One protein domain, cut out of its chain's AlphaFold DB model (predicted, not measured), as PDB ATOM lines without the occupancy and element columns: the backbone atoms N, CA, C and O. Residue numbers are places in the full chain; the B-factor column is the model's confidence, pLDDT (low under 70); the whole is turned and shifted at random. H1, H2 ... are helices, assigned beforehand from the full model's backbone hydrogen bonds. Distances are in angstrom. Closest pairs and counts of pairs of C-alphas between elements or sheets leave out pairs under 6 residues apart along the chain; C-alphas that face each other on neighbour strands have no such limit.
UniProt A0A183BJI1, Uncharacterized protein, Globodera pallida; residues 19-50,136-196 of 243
ATOM      1  N   SER A  19      19.760 -56.549  41.552       64.50
ATOM      2  CA  SER A  19      18.756 -56.636  42.625       64.50
ATOM      3  C   SER A  19      19.308 -56.137  43.966       64.50
ATOM      4  O   SER A  19      18.607 -55.465  44.723       64.50
ATOM      5  N   VAL A  20      20.579 -56.425  44.252       62.78
ATOM      6  CA  VAL A  20      21.235 -56.028  45.504       62.78
ATOM      7  C   VAL A  20      21.497 -54.523  45.536       62.78
ATOM      8  O   VAL A  20      21.259 -53.885  46.563       62.78
ATOM      9  N   LEU A  21      21.912 -53.936  44.409       67.50
ATOM     10  CA  LEU A  21      22.081 -52.488  44.293       67.50
ATOM     11  C   LEU A  21      20.751 -51.750  44.516       67.50
ATOM     12  O   LEU A  21      20.713 -50.761  45.245       67.50
ATOM     13  N   GLY A  22      19.647 -52.271  43.969       70.94
ATOM     14  CA  GLY A  22      18.308 -51.725  44.204       70.94
ATOM     15  C   GLY A  22      17.895 -51.759  45.680       70.94
ATOM     16  O   GLY A  22      17.396 -50.766  46.208       70.94
ATOM     17  N   HIS A  23      18.168 -52.865  46.379       72.12
ATOM     18  CA  HIS A  23      17.870 -52.996  47.811       72.12
ATOM     19  C   HIS A  23      18.735 -52.071  48.681       72.12
ATOM     20  O   HIS A  23      18.249 -51.518  49.670       72.12
ATOM     21  N   LEU A  24      20.009 -51.893  48.323       71.69
ATOM     22  CA  LEU A  24      20.916 -50.970  49.006       71.69
ATOM     23  C   LEU A  24      20.457 -49.520  48.830       71.69
ATOM     24  O   LEU A  24      20.433 -48.755  49.792       71.69
ATOM     25  N   MET A  25      20.043 -49.165  47.616       76.94
ATOM     26  CA  MET A  25      19.548 -47.831  47.306       76.94
ATOM     27  C   MET A  25      18.239 -47.546  48.049       76.94
ATOM     28  O   MET A  25      18.078 -46.474  48.623       76.94
ATOM     29  N   GLN A  26      17.340 -48.529  48.154       80.50
ATOM     30  CA  GLN A  26      16.139 -48.404  48.982       80.50
ATOM     31  C   GLN A  26      16.476 -48.169  50.464       80.50
ATOM     32  O   GLN A  26      15.929 -47.252  51.078       80.50
ATOM     33  N   ALA A  27      17.416 -48.935  51.025       79.75
ATOM     34  CA  ALA A  27      17.873 -48.737  52.400       79.75
ATOM     35  C   ALA A  27      18.506 -47.349  52.607       79.75
ATOM     36  O   ALA A  27      18.270 -46.706  53.630       79.75
ATOM     37  N   TYR A  28      19.273 -46.854  51.631       82.62
ATOM     38  CA  TYR A  28      19.792 -45.485  51.637       82.62
ATOM     39  C   TYR A  28      18.660 -44.452  51.721       82.62
ATOM     40  O   TYR A  28      18.687 -43.599  52.611       82.62
ATOM     41  N   TRP A  29      17.637 -44.557  50.868       84.19
ATOM     42  CA  TRP A  29      16.506 -43.622  50.859       84.19
ATOM     43  C   TRP A  29      15.727 -43.620  52.181       84.19
ATOM     44  O   TRP A  29      15.355 -42.553  52.675       84.19
ATOM     45  N   GLU A  30      15.527 -44.788  52.792       85.25
ATOM     46  CA  GLU A  30      14.865 -44.917  54.096       85.25
ATOM     47  C   GLU A  30      15.667 -44.243  55.221       85.25
ATOM     48  O   GLU A  30      15.127 -43.438  55.991       85.25
ATOM     49  N   VAL A  31      16.972 -44.526  55.296       83.94
ATOM     50  CA  VAL A  31      17.871 -43.948  56.308       83.94
ATOM     51  C   VAL A  31      18.003 -42.438  56.118       83.94
ATOM     52  O   VAL A  31      17.944 -41.685  57.095       83.94
ATOM     53  N   ARG A  32      18.113 -41.978  54.870       85.25
ATOM     54  CA  ARG A  32      18.162 -40.556  54.526       85.25
ATOM     55  C   ARG A  32      16.892 -39.832  54.963       85.25
ATOM     56  O   ARG A  32      16.985 -38.822  55.660       85.25
ATOM     57  N   ALA A  33      15.713 -40.357  54.625       87.12
ATOM     58  CA  ALA A  33      14.438 -39.751  55.012       87.12
ATOM     59  C   ALA A  33      14.300 -39.644  56.541       87.12
ATOM     60  O   ALA A  33      13.824 -38.634  57.076       87.12
ATOM     61  N   PHE A  34      14.759 -40.667  57.267       86.50
ATOM     62  CA  PHE A  34      14.807 -40.637  58.724       86.50
ATOM     63  C   PHE A  34      15.776 -39.572  59.256       86.50
ATOM     64  O   PHE A  34      15.418 -38.810  60.163       86.50
ATOM     65  N   TYR A  35      16.985 -39.504  58.698       85.19
ATOM     66  CA  TYR A  35      18.009 -38.538  59.087       85.19
ATOM     67  C   TYR A  35      17.539 -37.095  58.864       85.19
ATOM     68  O   TYR A  35      17.582 -36.281  59.789       85.19
ATOM     69  N   GLU A  36      16.988 -36.787  57.690       86.81
ATOM     70  CA  GLU A  36      16.468 -35.455  57.367       86.81
ATOM     71  C   GLU A  36      15.340 -35.042  58.313       86.81
ATOM     72  O   GLU A  36      15.370 -33.955  58.895       86.81
ATOM     73  N   LYS A  37      14.372 -35.931  58.552       86.88
ATOM     74  CA  LYS A  37      13.220 -35.617  59.401       86.88
ATOM     75  C   LYS A  37      13.597 -35.476  60.877       86.88
ATOM     76  O   LYS A  37      13.142 -34.549  61.550       86.88
ATOM     77  N   LYS A  38      14.388 -36.408  61.414       85.19
ATOM     78  CA  LYS A  38      14.649 -36.493  62.860       85.19
ATOM     79  C   LYS A  38      15.893 -35.713  63.278       85.19
ATOM     80  O   LYS A  38      15.827 -34.971  64.259       85.19
ATOM     81  N   LYS A  39      17.008 -35.870  62.561       81.75
ATOM     82  CA  LYS A  39      18.288 -35.245  62.919       81.75
ATOM     83  C   LYS A  39      18.372 -33.814  62.414       81.75
ATOM     84  O   LYS A  39      18.566 -32.918  63.227       81.75
ATOM     85  N   ILE A  40      18.154 -33.572  61.125       82.50
ATOM     86  CA  ILE A  40      18.227 -32.205  60.586       82.50
ATOM     87  C   ILE A  40      17.017 -31.383  61.053       82.50
ATOM     88  O   ILE A  40      17.178 -30.333  61.675       82.50
ATOM     89  N   GLY A  41      15.804 -31.886  60.813       84.88
ATOM     90  CA  GLY A  41      14.566 -31.158  61.087       84.88
ATOM     91  C   GLY A  41      14.349 -30.842  62.568       84.88
ATOM     92  O   GLY A  41      14.147 -29.685  62.927       84.88
ATOM     93  N   ASN A  42      14.404 -31.847  63.445       87.06
ATOM     94  CA  ASN A  42      14.060 -31.650  64.858       87.06
ATOM     95  C   ASN A  42      15.273 -31.270  65.715       87.06
ATOM     96  O   ASN A  42      15.248 -30.254  66.417       87.06
ATOM     97  N   GLU A  43      16.331 -32.085  65.690       85.56
ATOM     98  CA  GLU A  43      17.523 -31.850  66.516       85.56
ATOM     99  C   GLU A  43      18.332 -30.650  66.007       85.56
ATOM    100  O   GLU A  43      18.699 -29.788  66.808       85.56
ATOM    101  N   GLY A  44      18.528 -30.533  64.692       84.62
ATOM    102  CA  GLY A  44      19.224 -29.415  64.056       84.62
ATOM    103  C   GLY A  44      18.525 -28.083  64.306       84.62
ATOM    104  O   GLY A  44      19.169 -27.123  64.726       84.62
ATOM    105  N   LEU A  45      17.194 -28.021  64.182       86.44
ATOM    106  CA  LEU A  45      16.442 -26.803  64.504       86.44
ATOM    107  C   LEU A  45      16.533 -26.436  65.992       86.44
ATOM    108  O   LEU A  45      16.616 -25.253  66.335       86.44
ATOM    109  N   LYS A  46      16.531 -27.428  66.893       88.62
ATOM    110  CA  LYS A  46      16.712 -27.200  68.335       88.62
ATOM    111  C   LYS A  46      18.118 -26.677  68.641       88.62
ATOM    112  O   LYS A  46      18.246 -25.716  69.401       88.62
ATOM    113  N   ALA A  47      19.145 -27.269  68.033       87.50
ATOM    114  CA  ALA A  47      20.535 -26.840  68.162       87.50
ATOM    115  C   ALA A  47      20.743 -25.431  67.595       87.50
ATOM    116  O   ALA A  47      21.311 -24.587  68.278       87.50
ATOM    117  N   PHE A  48      20.195 -25.134  66.414       85.81
ATOM    118  CA  PHE A  48      20.255 -23.807  65.801       85.81
ATOM    119  C   PHE A  48      19.582 -22.745  66.673       85.81
ATOM    120  O   PHE A  48      20.165 -21.696  66.941       85.81
ATOM    121  N   LYS A  49      18.373 -23.018  67.185       89.50
ATOM    122  CA  LYS A  49      17.685 -22.102  68.109       89.50
ATOM    123  C   LYS A  49      18.508 -21.867  69.376       89.50
ATOM    124  O   LYS A  49      18.611 -20.724  69.813       89.50
ATOM    125  N   LYS A  50      19.117 -22.918  69.935       89.94
ATOM    126  CA  LYS A  50      20.003 -22.816  71.104       89.94
ATOM    127  C   LYS A  50      21.243 -21.969  70.796       89.94
ATOM    128  O   LYS A  50      21.488 -21.013  71.519       89.94
ATOM    129  N   PHE A 136      40.669 -23.696  39.030       86.88
ATOM    130  CA  PHE A 136      40.030 -22.697  38.177       86.88
ATOM    131  C   PHE A 136      41.106 -21.860  37.483       86.88
ATOM    132  O   PHE A 136      41.851 -21.150  38.165       86.88
ATOM    133  N   LEU A 137      41.198 -21.946  36.152       84.94
ATOM    134  CA  LEU A 137      42.215 -21.227  35.372       84.94
ATOM    135  C   LEU A 137      41.686 -19.922  34.754       84.94
ATOM    136  O   LEU A 137      42.474 -19.041  34.418       84.94
ATOM    137  N   GLY A 138      40.365 -19.742  34.717       82.75
ATOM    138  CA  GLY A 138      39.702 -18.521  34.263       82.75
ATOM    139  C   GLY A 138      38.662 -18.789  33.179       82.75
ATOM    140  O   GLY A 138      38.739 -19.773  32.460       82.75
ATOM    141  N   ASP A 139      37.698 -17.880  33.024       83.06
ATOM    142  CA  ASP A 139      36.597 -18.049  32.057       83.06
ATOM    143  C   ASP A 139      37.025 -17.858  30.586       83.06
ATOM    144  O   ASP A 139      36.239 -18.101  29.671       83.06
ATOM    145  N   ALA A 140      38.234 -17.342  30.350       75.75
ATOM    146  CA  ALA A 140      38.722 -16.979  29.019       75.75
ATOM    147  C   ALA A 140      39.528 -18.092  28.328       75.75
ATOM    148  O   ALA A 140      39.779 -17.983  27.128       75.75
ATOM    149  N   GLU A 141      39.930 -19.128  29.062       80.00
ATOM    150  CA  GLU A 141      40.798 -20.203  28.576       80.00
ATOM    151  C   GLU A 141      39.975 -21.475  28.298       80.00
ATOM    152  O   GLU A 141      39.026 -21.792  29.018       80.00
ATOM    153  N   ASP A 142      40.299 -22.197  27.219       83.56
ATOM    154  CA  ASP A 142      39.692 -23.507  26.939       83.56
ATOM    155  C   ASP A 142      40.460 -24.609  27.678       83.56
ATOM    156  O   ASP A 142      41.441 -25.166  27.182       83.56
ATOM    157  N   ASP A 143      39.979 -24.939  28.873       84.94
ATOM    158  CA  ASP A 143      40.621 -25.904  29.772       84.94
ATOM    159  C   ASP A 143      40.190 -27.357  29.514       84.94
ATOM    160  O   ASP A 143      40.533 -28.264  30.282       84.94
ATOM    161  N   THR A 144      39.425 -27.618  28.451       84.44
ATOM    162  CA  THR A 144      38.771 -28.919  28.245       84.44
ATOM    163  C   THR A 144      39.783 -30.057  28.084       84.44
ATOM    164  O   THR A 144      39.627 -31.126  28.683       84.44
ATOM    165  N   SER A 145      40.847 -29.841  27.304       86.56
ATOM    166  CA  SER A 145      41.890 -30.855  27.091       86.56
ATOM    167  C   SER A 145      42.719 -31.097  28.351       86.56
ATOM    168  O   SER A 145      43.026 -32.244  28.670       86.56
ATOM    169  N   PHE A 146      43.034 -30.033  29.091       88.62
ATOM    170  CA  PHE A 146      43.775 -30.125  30.345       88.62
ATOM    171  C   PHE A 146      42.974 -30.888  31.403       88.62
ATOM    172  O   PHE A 146      43.492 -31.828  32.000       88.62
ATOM    173  N   CYS A 147      41.692 -30.554  31.581       84.44
ATOM    174  CA  CYS A 147      40.806 -31.259  32.506       84.44
ATOM    175  C   CYS A 147      40.685 -32.752  32.156       84.44
ATOM    176  O   CYS A 147      40.657 -33.596  33.050       84.44
ATOM    177  N   ALA A 148      40.645 -33.096  30.864       86.06
ATOM    178  CA  ALA A 148      40.585 -34.488  30.423       86.06
ATOM    179  C   ALA A 148      41.864 -35.271  30.756       86.06
ATOM    180  O   ALA A 148      41.781 -36.441  31.134       86.06
ATOM    181  N   ASP A 149      43.033 -34.647  30.630       89.06
ATOM    182  CA  ASP A 149      44.305 -35.268  31.005       89.06
ATOM    183  C   ASP A 149      44.480 -35.336  32.526       89.06
ATOM    184  O   ASP A 149      44.921 -36.365  33.039       89.06
ATOM    185  N   LEU A 150      44.033 -34.313  33.255       88.06
ATOM    186  CA  LEU A 150      44.001 -34.297  34.717       88.06
ATOM    187  C   LEU A 150      43.116 -35.417  35.280       88.06
ATOM    188  O   LEU A 150      43.480 -36.078  36.245       88.06
ATOM    189  N   MET A 151      41.976 -35.712  34.653       84.44
ATOM    190  CA  MET A 151      41.143 -36.843  35.078       84.44
ATOM    191  C   MET A 151      41.818 -38.207  34.877       84.44
ATOM    192  O   MET A 151      41.465 -39.154  35.572       84.44
ATOM    193  N   LYS A 152      42.792 -38.339  33.966       87.50
ATOM    194  CA  LYS A 152      43.519 -39.607  33.767       87.50
ATOM    195  C   LYS A 152      44.557 -39.867  34.855       87.50
ATOM    196  O   LYS A 152      44.936 -41.019  35.044       87.50
ATOM    197  N   THR A 153      45.044 -38.828  35.536       88.69
ATOM    198  CA  THR A 153      46.069 -38.983  36.579       88.69
ATOM    199  C   THR A 153      45.488 -39.453  37.908       88.69
ATOM    200  O   THR A 153      46.214 -40.053  38.693       88.69
ATOM    201  N   PHE A 154      44.195 -39.219  38.150       88.50
ATOM    202  CA  PHE A 154      43.497 -39.631  39.370       88.50
ATOM    203  C   PHE A 154      42.597 -40.839  39.086       88.50
ATOM    204  O   PHE A 154      41.526 -40.666  38.498       88.50
ATOM    205  N   PRO A 155      42.995 -42.064  39.482       84.50
ATOM    206  CA  PRO A 155      42.252 -43.278  39.141       84.50
ATOM    207  C   PRO A 155      40.849 -43.315  39.757       84.50
ATOM    208  O   PRO A 155      39.934 -43.864  39.144       84.50
ATOM    209  N   ASP A 156      40.664 -42.685  40.920       83.19
ATOM    210  CA  ASP A 156      39.368 -42.601  41.599       83.19
ATOM    211  C   ASP A 156      38.562 -41.348  41.186       83.19
ATOM    212  O   ASP A 156      37.435 -41.134  41.642       83.19
ATOM    213  N   GLY A 157      39.114 -40.527  40.287       84.00
ATOM    214  CA  GLY A 157      38.456 -39.359  39.710       84.00
ATOM    215  C   GLY A 157      38.384 -38.146  40.641       84.00
ATOM    216  O   GLY A 157      39.187 -37.971  41.559       84.00
ATOM    217  N   ILE A 158      37.426 -37.259  40.361       83.06
ATOM    218  CA  ILE A 158      37.236 -36.007  41.100       83.06
ATOM    219  C   ILE A 158      36.163 -36.213  42.164       83.06
ATOM    220  O   ILE A 158      35.065 -36.715  41.879       83.06
ATOM    221  N   HIS A 159      36.456 -35.776  43.385       84.12
ATOM    222  CA  HIS A 159      35.526 -35.822  44.499       84.12
ATOM    223  C   HIS A 159      34.167 -35.218  44.101       84.12
ATOM    224  O   HIS A 159      34.073 -34.080  43.648       84.12
ATOM    225  N   GLY A 160      33.104 -36.013  44.244       74.25
ATOM    226  CA  GLY A 160      31.728 -35.595  43.964       74.25
ATOM    227  C   GLY A 160      31.221 -35.776  42.524       74.25
ATOM    228  O   GLY A 160      30.058 -35.459  42.281       74.25
ATOM    229  N   THR A 161      32.015 -36.296  41.573       65.56
ATOM    230  CA  THR A 161      31.632 -36.245  40.137       65.56
ATOM    231  C   THR A 161      31.179 -37.542  39.463       65.56
ATOM    232  O   THR A 161      30.627 -37.452  38.373       65.56
ATOM    233  N   VAL A 162      31.335 -38.738  40.045       55.69
ATOM    234  CA  VAL A 162      31.264 -39.944  39.186       55.69
ATOM    235  C   VAL A 162      29.937 -40.718  39.228       55.69
ATOM    236  O   VAL A 162      29.560 -41.252  38.199       55.69
ATOM    237  N   ASN A 163      29.173 -40.758  40.330       53.25
ATOM    238  CA  ASN A 163      27.915 -41.547  40.383       53.25
ATOM    239  C   ASN A 163      26.833 -41.008  41.346       53.25
ATOM    240  O   ASN A 163      25.892 -41.724  41.677       53.25
ATOM    241  N   GLY A 164      26.948 -39.762  41.814       50.41
ATOM    242  CA  GLY A 164      26.115 -39.240  42.907       50.41
ATOM    243  C   GLY A 164      25.749 -37.767  42.781       50.41
ATOM    244  O   GLY A 164      25.612 -37.096  43.799       50.41
ATOM    245  N   CYS A 165      25.613 -37.233  41.561       40.03
ATOM    246  CA  CYS A 165      25.204 -35.841  41.351       40.03
ATOM    247  C   CYS A 165      23.816 -35.579  41.977       40.03
ATOM    248  O   CYS A 165      22.786 -35.776  41.337       40.03
ATOM    249  N   GLY A 166      23.802 -35.139  43.241       54.91
ATOM    250  CA  GLY A 166      22.607 -34.810  44.028       54.91
ATOM    251  C   GLY A 166      22.388 -35.658  45.289       54.91
ATOM    252  O   GLY A 166      21.542 -35.305  46.116       54.91
ATOM    253  N   GLU A 167      23.144 -36.739  45.479       69.06
ATOM    254  CA  GLU A 167      23.041 -37.606  46.655       69.06
ATOM    255  C   GLU A 167      24.198 -37.320  47.608       69.06
ATOM    256  O   GLU A 167      25.365 -37.485  47.268       69.06
ATOM    257  N   TYR A 168      23.876 -36.859  48.818       74.31
ATOM    258  CA  TYR A 168      24.880 -36.670  49.858       74.31
ATOM    259  C   TYR A 168      24.960 -37.923  50.726       74.31
ATOM    260  O   TYR A 168      23.952 -38.580  51.016       74.31
ATOM    261  N   ILE A 169      26.172 -38.227  51.168       76.31
ATOM    262  CA  ILE A 169      26.449 -39.251  52.163       76.31
ATOM    263  C   ILE A 169      27.196 -38.599  53.322       76.31
ATOM    264  O   ILE A 169      28.025 -37.715  53.126       76.31
ATOM    265  N   ASN A 170      26.853 -38.990  54.541       81.06
ATOM    266  CA  ASN A 170      27.539 -38.563  55.753       81.06
ATOM    267  C   ASN A 170      27.809 -39.784  56.631       81.06
ATOM    268  O   ASN A 170      27.243 -40.849  56.386       81.06
ATOM    269  N   ASP A 171      28.609 -39.618  57.680       80.12
ATOM    270  CA  ASP A 171      29.020 -40.721  58.556       80.12
ATOM    271  C   ASP A 171      27.833 -41.480  59.162       80.12
ATOM    272  O   ASP A 171      27.882 -42.693  59.336       80.12
ATOM    273  N   TYR A 172      26.728 -40.785  59.449       77.31
ATOM    274  CA  TYR A 172      25.525 -41.405  60.004       77.31
ATOM    275  C   TYR A 172      24.841 -42.334  58.997       77.31
ATOM    276  O   TYR A 172      24.498 -43.470  59.326       77.31
ATOM    277  N   ILE A 173      24.643 -41.854  57.768       79.62
ATOM    278  CA  ILE A 173      24.062 -42.640  56.679       79.62
ATOM    279  C   ILE A 173      25.021 -43.783  56.333       79.62
ATOM    280  O   ILE A 173      24.602 -44.936  56.287       79.62
ATOM    281  N   LEU A 174      26.317 -43.488  56.211       77.44
ATOM    282  CA  LEU A 174      27.355 -44.468  55.912       77.44
ATOM    283  C   LEU A 174      27.442 -45.576  56.964       77.44
ATOM    284  O   LEU A 174      27.662 -46.719  56.593       77.44
ATOM    285  N   ALA A 175      27.258 -45.280  58.251       75.88
ATOM    286  CA  ALA A 175      27.291 -46.297  59.299       75.88
ATOM    287  C   ALA A 175      26.037 -47.185  59.302       75.88
ATOM    288  O   ALA A 175      26.113 -48.377  59.592       75.88
ATOM    289  N   ILE A 176      24.869 -46.621  58.986       73.62
ATOM    290  CA  ILE A 176      23.581 -47.301  59.185       73.62
ATOM    291  C   ILE A 176      23.130 -48.058  57.942       73.62
ATOM    292  O   ILE A 176      22.614 -49.169  58.067       73.62
ATOM    293  N   THR A 177      23.339 -47.506  56.749       69.38
ATOM    294  CA  THR A 177      23.001 -48.170  55.484       69.38
ATOM    295  C   THR A 177      23.595 -49.590  55.371       69.38
ATOM    296  O   THR A 177      22.821 -50.509  55.086       69.38
ATOM    297  N   PRO A 178      24.887 -49.849  55.671       63.50
ATOM    298  CA  PRO A 178      25.456 -51.198  55.675       63.50
ATOM    299  C   PRO A 178      24.968 -52.083  56.833       63.50
ATOM    300  O   PRO A 178      24.948 -53.299  56.676       63.50
ATOM    301  N   MET A 179      24.527 -51.506  57.959       56.25
ATOM    302  CA  MET A 179      23.966 -52.250  59.102       56.25
ATOM    303  C   MET A 179      22.514 -52.710  58.889       56.25
ATOM    304  O   MET A 179      21.988 -53.515  59.660       56.25
ATOM    305  N   THR A 180      21.838 -52.233  57.840       57.59
ATOM    306  CA  THR A 180      20.538 -52.790  57.446       57.59
ATOM    307  C   THR A 180      20.704 -54.211  56.903       57.59
ATOM    308  O   THR A 180      21.743 -54.573  56.349       57.59
ATOM    309  N   ARG A 181      19.658 -55.040  57.025       55.66
ATOM    310  CA  ARG A 181      19.658 -56.443  56.556       55.66
ATOM    311  C   ARG A 181      20.076 -56.568  55.080       55.66
ATOM    312  O   ARG A 181      20.705 -57.549  54.700       55.66
ATOM    313  N   SER A 182      19.770 -55.544  54.282       55.84
ATOM    314  CA  SER A 182      20.132 -55.409  52.868       55.84
ATOM    315  C   SER A 182      21.593 -54.990  52.649       55.84
ATOM    316  O   SER A 182      22.244 -55.492  51.735       55.84
ATOM    317  N   GLY A 183      22.134 -54.109  53.496       55.38
ATOM    318  CA  GLY A 183      23.528 -53.661  53.441       55.38
ATOM    319  C   GLY A 183      24.533 -54.751  53.825       55.38
ATOM    320  O   GLY A 183      25.528 -54.945  53.123       55.38
ATOM    321  N   HIS A 184      24.223 -55.540  54.859       59.75
ATOM    322  CA  HIS A 184      25.011 -56.719  55.226       59.75
ATOM    323  C   HIS A 184      25.055 -57.739  54.086       59.75
ATOM    324  O   HIS A 184      26.123 -58.272  53.789       59.75
ATOM    325  N   ALA A 185      23.923 -57.970  53.413       58.56
ATOM    326  CA  ALA A 185      23.859 -58.875  52.270       58.56
ATOM    327  C   ALA A 185      24.735 -58.384  51.104       58.56
ATOM    328  O   ALA A 185      25.455 -59.182  50.507       58.56
ATOM    329  N   TYR A 186      24.749 -57.076  50.814       63.81
ATOM    330  CA  TYR A 186      25.631 -56.509  49.788       63.81
ATOM    331  C   TYR A 186      27.114 -56.684  50.126       63.81
ATOM    332  O   TYR A 186      27.876 -57.153  49.283       63.81
ATOM    333  N   ILE A 187      27.522 -56.364  51.357       63.81
ATOM    334  CA  ILE A 187      28.918 -56.511  51.793       63.81
ATOM    335  C   ILE A 187      29.342 -57.984  51.732       63.81
ATOM    336  O   ILE A 187      30.393 -58.295  51.175       63.81
ATOM    337  N   GLN A 188      28.502 -58.897  52.224       66.44
ATOM    338  CA  GLN A 188      28.758 -60.339  52.151       66.44
ATOM    339  C   GLN A 188      28.869 -60.838  50.706       66.44
ATOM    340  O   GLN A 188      29.727 -61.666  50.421       66.44
ATOM    341  N   THR A 189      28.058 -60.309  49.783       71.19
ATOM    342  CA  THR A 189      28.118 -60.687  48.362       71.19
ATOM    343  C   THR A 189      29.365 -60.118  47.680       71.19
ATOM    344  O   THR A 189      30.042 -60.832  46.946       71.19
ATOM    345  N   LYS A 190      29.717 -58.851  47.941       75.06
ATOM    346  CA  LYS A 190      30.887 -58.185  47.344       75.06
ATOM    347  C   LYS A 190      32.196 -58.870  47.734       75.06
ATOM    348  O   LYS A 190      33.084 -59.010  46.897       75.06
ATOM    349  N   TYR A 191      32.304 -59.311  48.986       74.19
ATOM    350  CA  TYR A 191      33.510 -59.952  49.512       74.19
ATOM    351  C   TYR A 191      33.402 -61.477  49.604       74.19
ATOM    352  O   TYR A 191      34.223 -62.100  50.269       74.19
ATOM    353  N   VAL A 192      32.438 -62.095  48.907       83.44
ATOM    354  CA  VAL A 192      32.193 -63.547  48.987       83.44
ATOM    355  C   VAL A 192      33.423 -64.377  48.602       83.44
ATOM    356  O   VAL A 192      33.687 -65.411  49.204       83.44
ATOM    357  N   ASN A 193      34.224 -63.886  47.653       83.25
ATOM    358  CA  ASN A 193      35.442 -64.556  47.193       83.25
ATOM    359  C   ASN A 193      36.627 -64.407  48.163       83.25
ATOM    360  O   ASN A 193      37.650 -65.055  47.970       83.25
ATOM    361  N   TYR A 194      36.503 -63.550  49.181       82.75
ATOM    362  CA  TYR A 194      37.544 -63.265  50.176       82.75
ATOM    363  C   TYR A 194      37.157 -63.765  51.574       82.75
ATOM    364  O   TYR A 194      37.758 -63.368  52.570       82.75
ATOM    365  N   VAL A 195      36.132 -64.619  51.664       81.38
ATOM    366  CA  VAL A 195      35.708 -65.227  52.925       81.38
ATOM    367  C   VAL A 195      36.706 -66.313  53.306       81.38
ATOM    368  O   VAL A 195      36.773 -67.362  52.671       81.38
ATOM    369  N   LEU A 196      37.469 -66.052  54.363       82.44
ATOM    370  CA  LEU A 196      38.340 -67.031  54.999       82.44
ATOM    371  C   LEU A 196      37.583 -67.741  56.131       82.44
ATOM    372  O   LEU A 196      36.770 -67.104  56.814       82.44
TER     373      LEU A 196
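Overview. This is residues 19 to 50 and 136 to 196 of the 243 residues of an uncharacterized protein of Globodera pallida (UniProt A0A183BJI1). Look first for one long helix, H1, with two short helices, H3 and H4, packed on its earlier part and meeting each other at a corner; a third short helix, H2, lies far off on a thin arm, joined to H3 by the long, loose link of residues 154 to 170. Residues 136 to 149 and 151 to 157 stick out on that arm, and residues 45 to 50 of H1 and residues 190 to 196 stick out too. The printed part has 93 residues with four named helices, H1 to H4 in order, and no named strand: all helix. It is extended, with a radius of gyration of the C-alphas of 19.1 A, and flat, spanning 51 by 48 by 23 A.

Arrangement. Begin with H1, residues 19 to 50, which has a kink of 29 degrees near residue 40. With residues 24 to 35 alone it touches H3, residues 171 to 179, closest at the C-alphas of Tyr 28 and Thr 177, 5.7 A; they run opposite ways at 37 degrees, only just a steep tilt. With residues 20 to 27 alone it touches H4, residues 181 to 190, closest at the C-alphas of Leu 24 and Gly 183, 5.8 A, opposite ways at a steep tilt of 53 degrees. H3 and H4 touch only at the corner, about perpendicular at 83 degrees, with the C-alphas of Pro 178 and His 184 closest at 5.6 A. H2, residues 144 to 153, is apart from H1, H3 and H4. In H4 every O i to N i+4 pair is within hydrogen-bond range; in H1 24 of 28 are, in H2 4 of 6 and in H3 3 of 5.

Along the chain. Find C-alpha 19 at (18.756, -56.636, 42.625); from there H1 runs 44.2 A to C-alpha 50. H2 runs 15.0 A from C-alpha 144 at (38.771, -28.919, 28.245), H3 12.6 A and H4 14.6 A, ending at C-alpha 190 at (30.887, -58.185, 47.344).

Size, cuts and confidence. The C-alphas of Ala 140 and Leu 196 are the two farthest apart, 56.4 A. Residues 51 to 135 are not printed, and C-alphas 50 and 136 lie 38.5 A apart across this cut. H2 to H3 is a long link, H3 to H4 a tight one. Look for pLDDT under 70 at residues 19 to 21, 161 to 167 and 177 to 188.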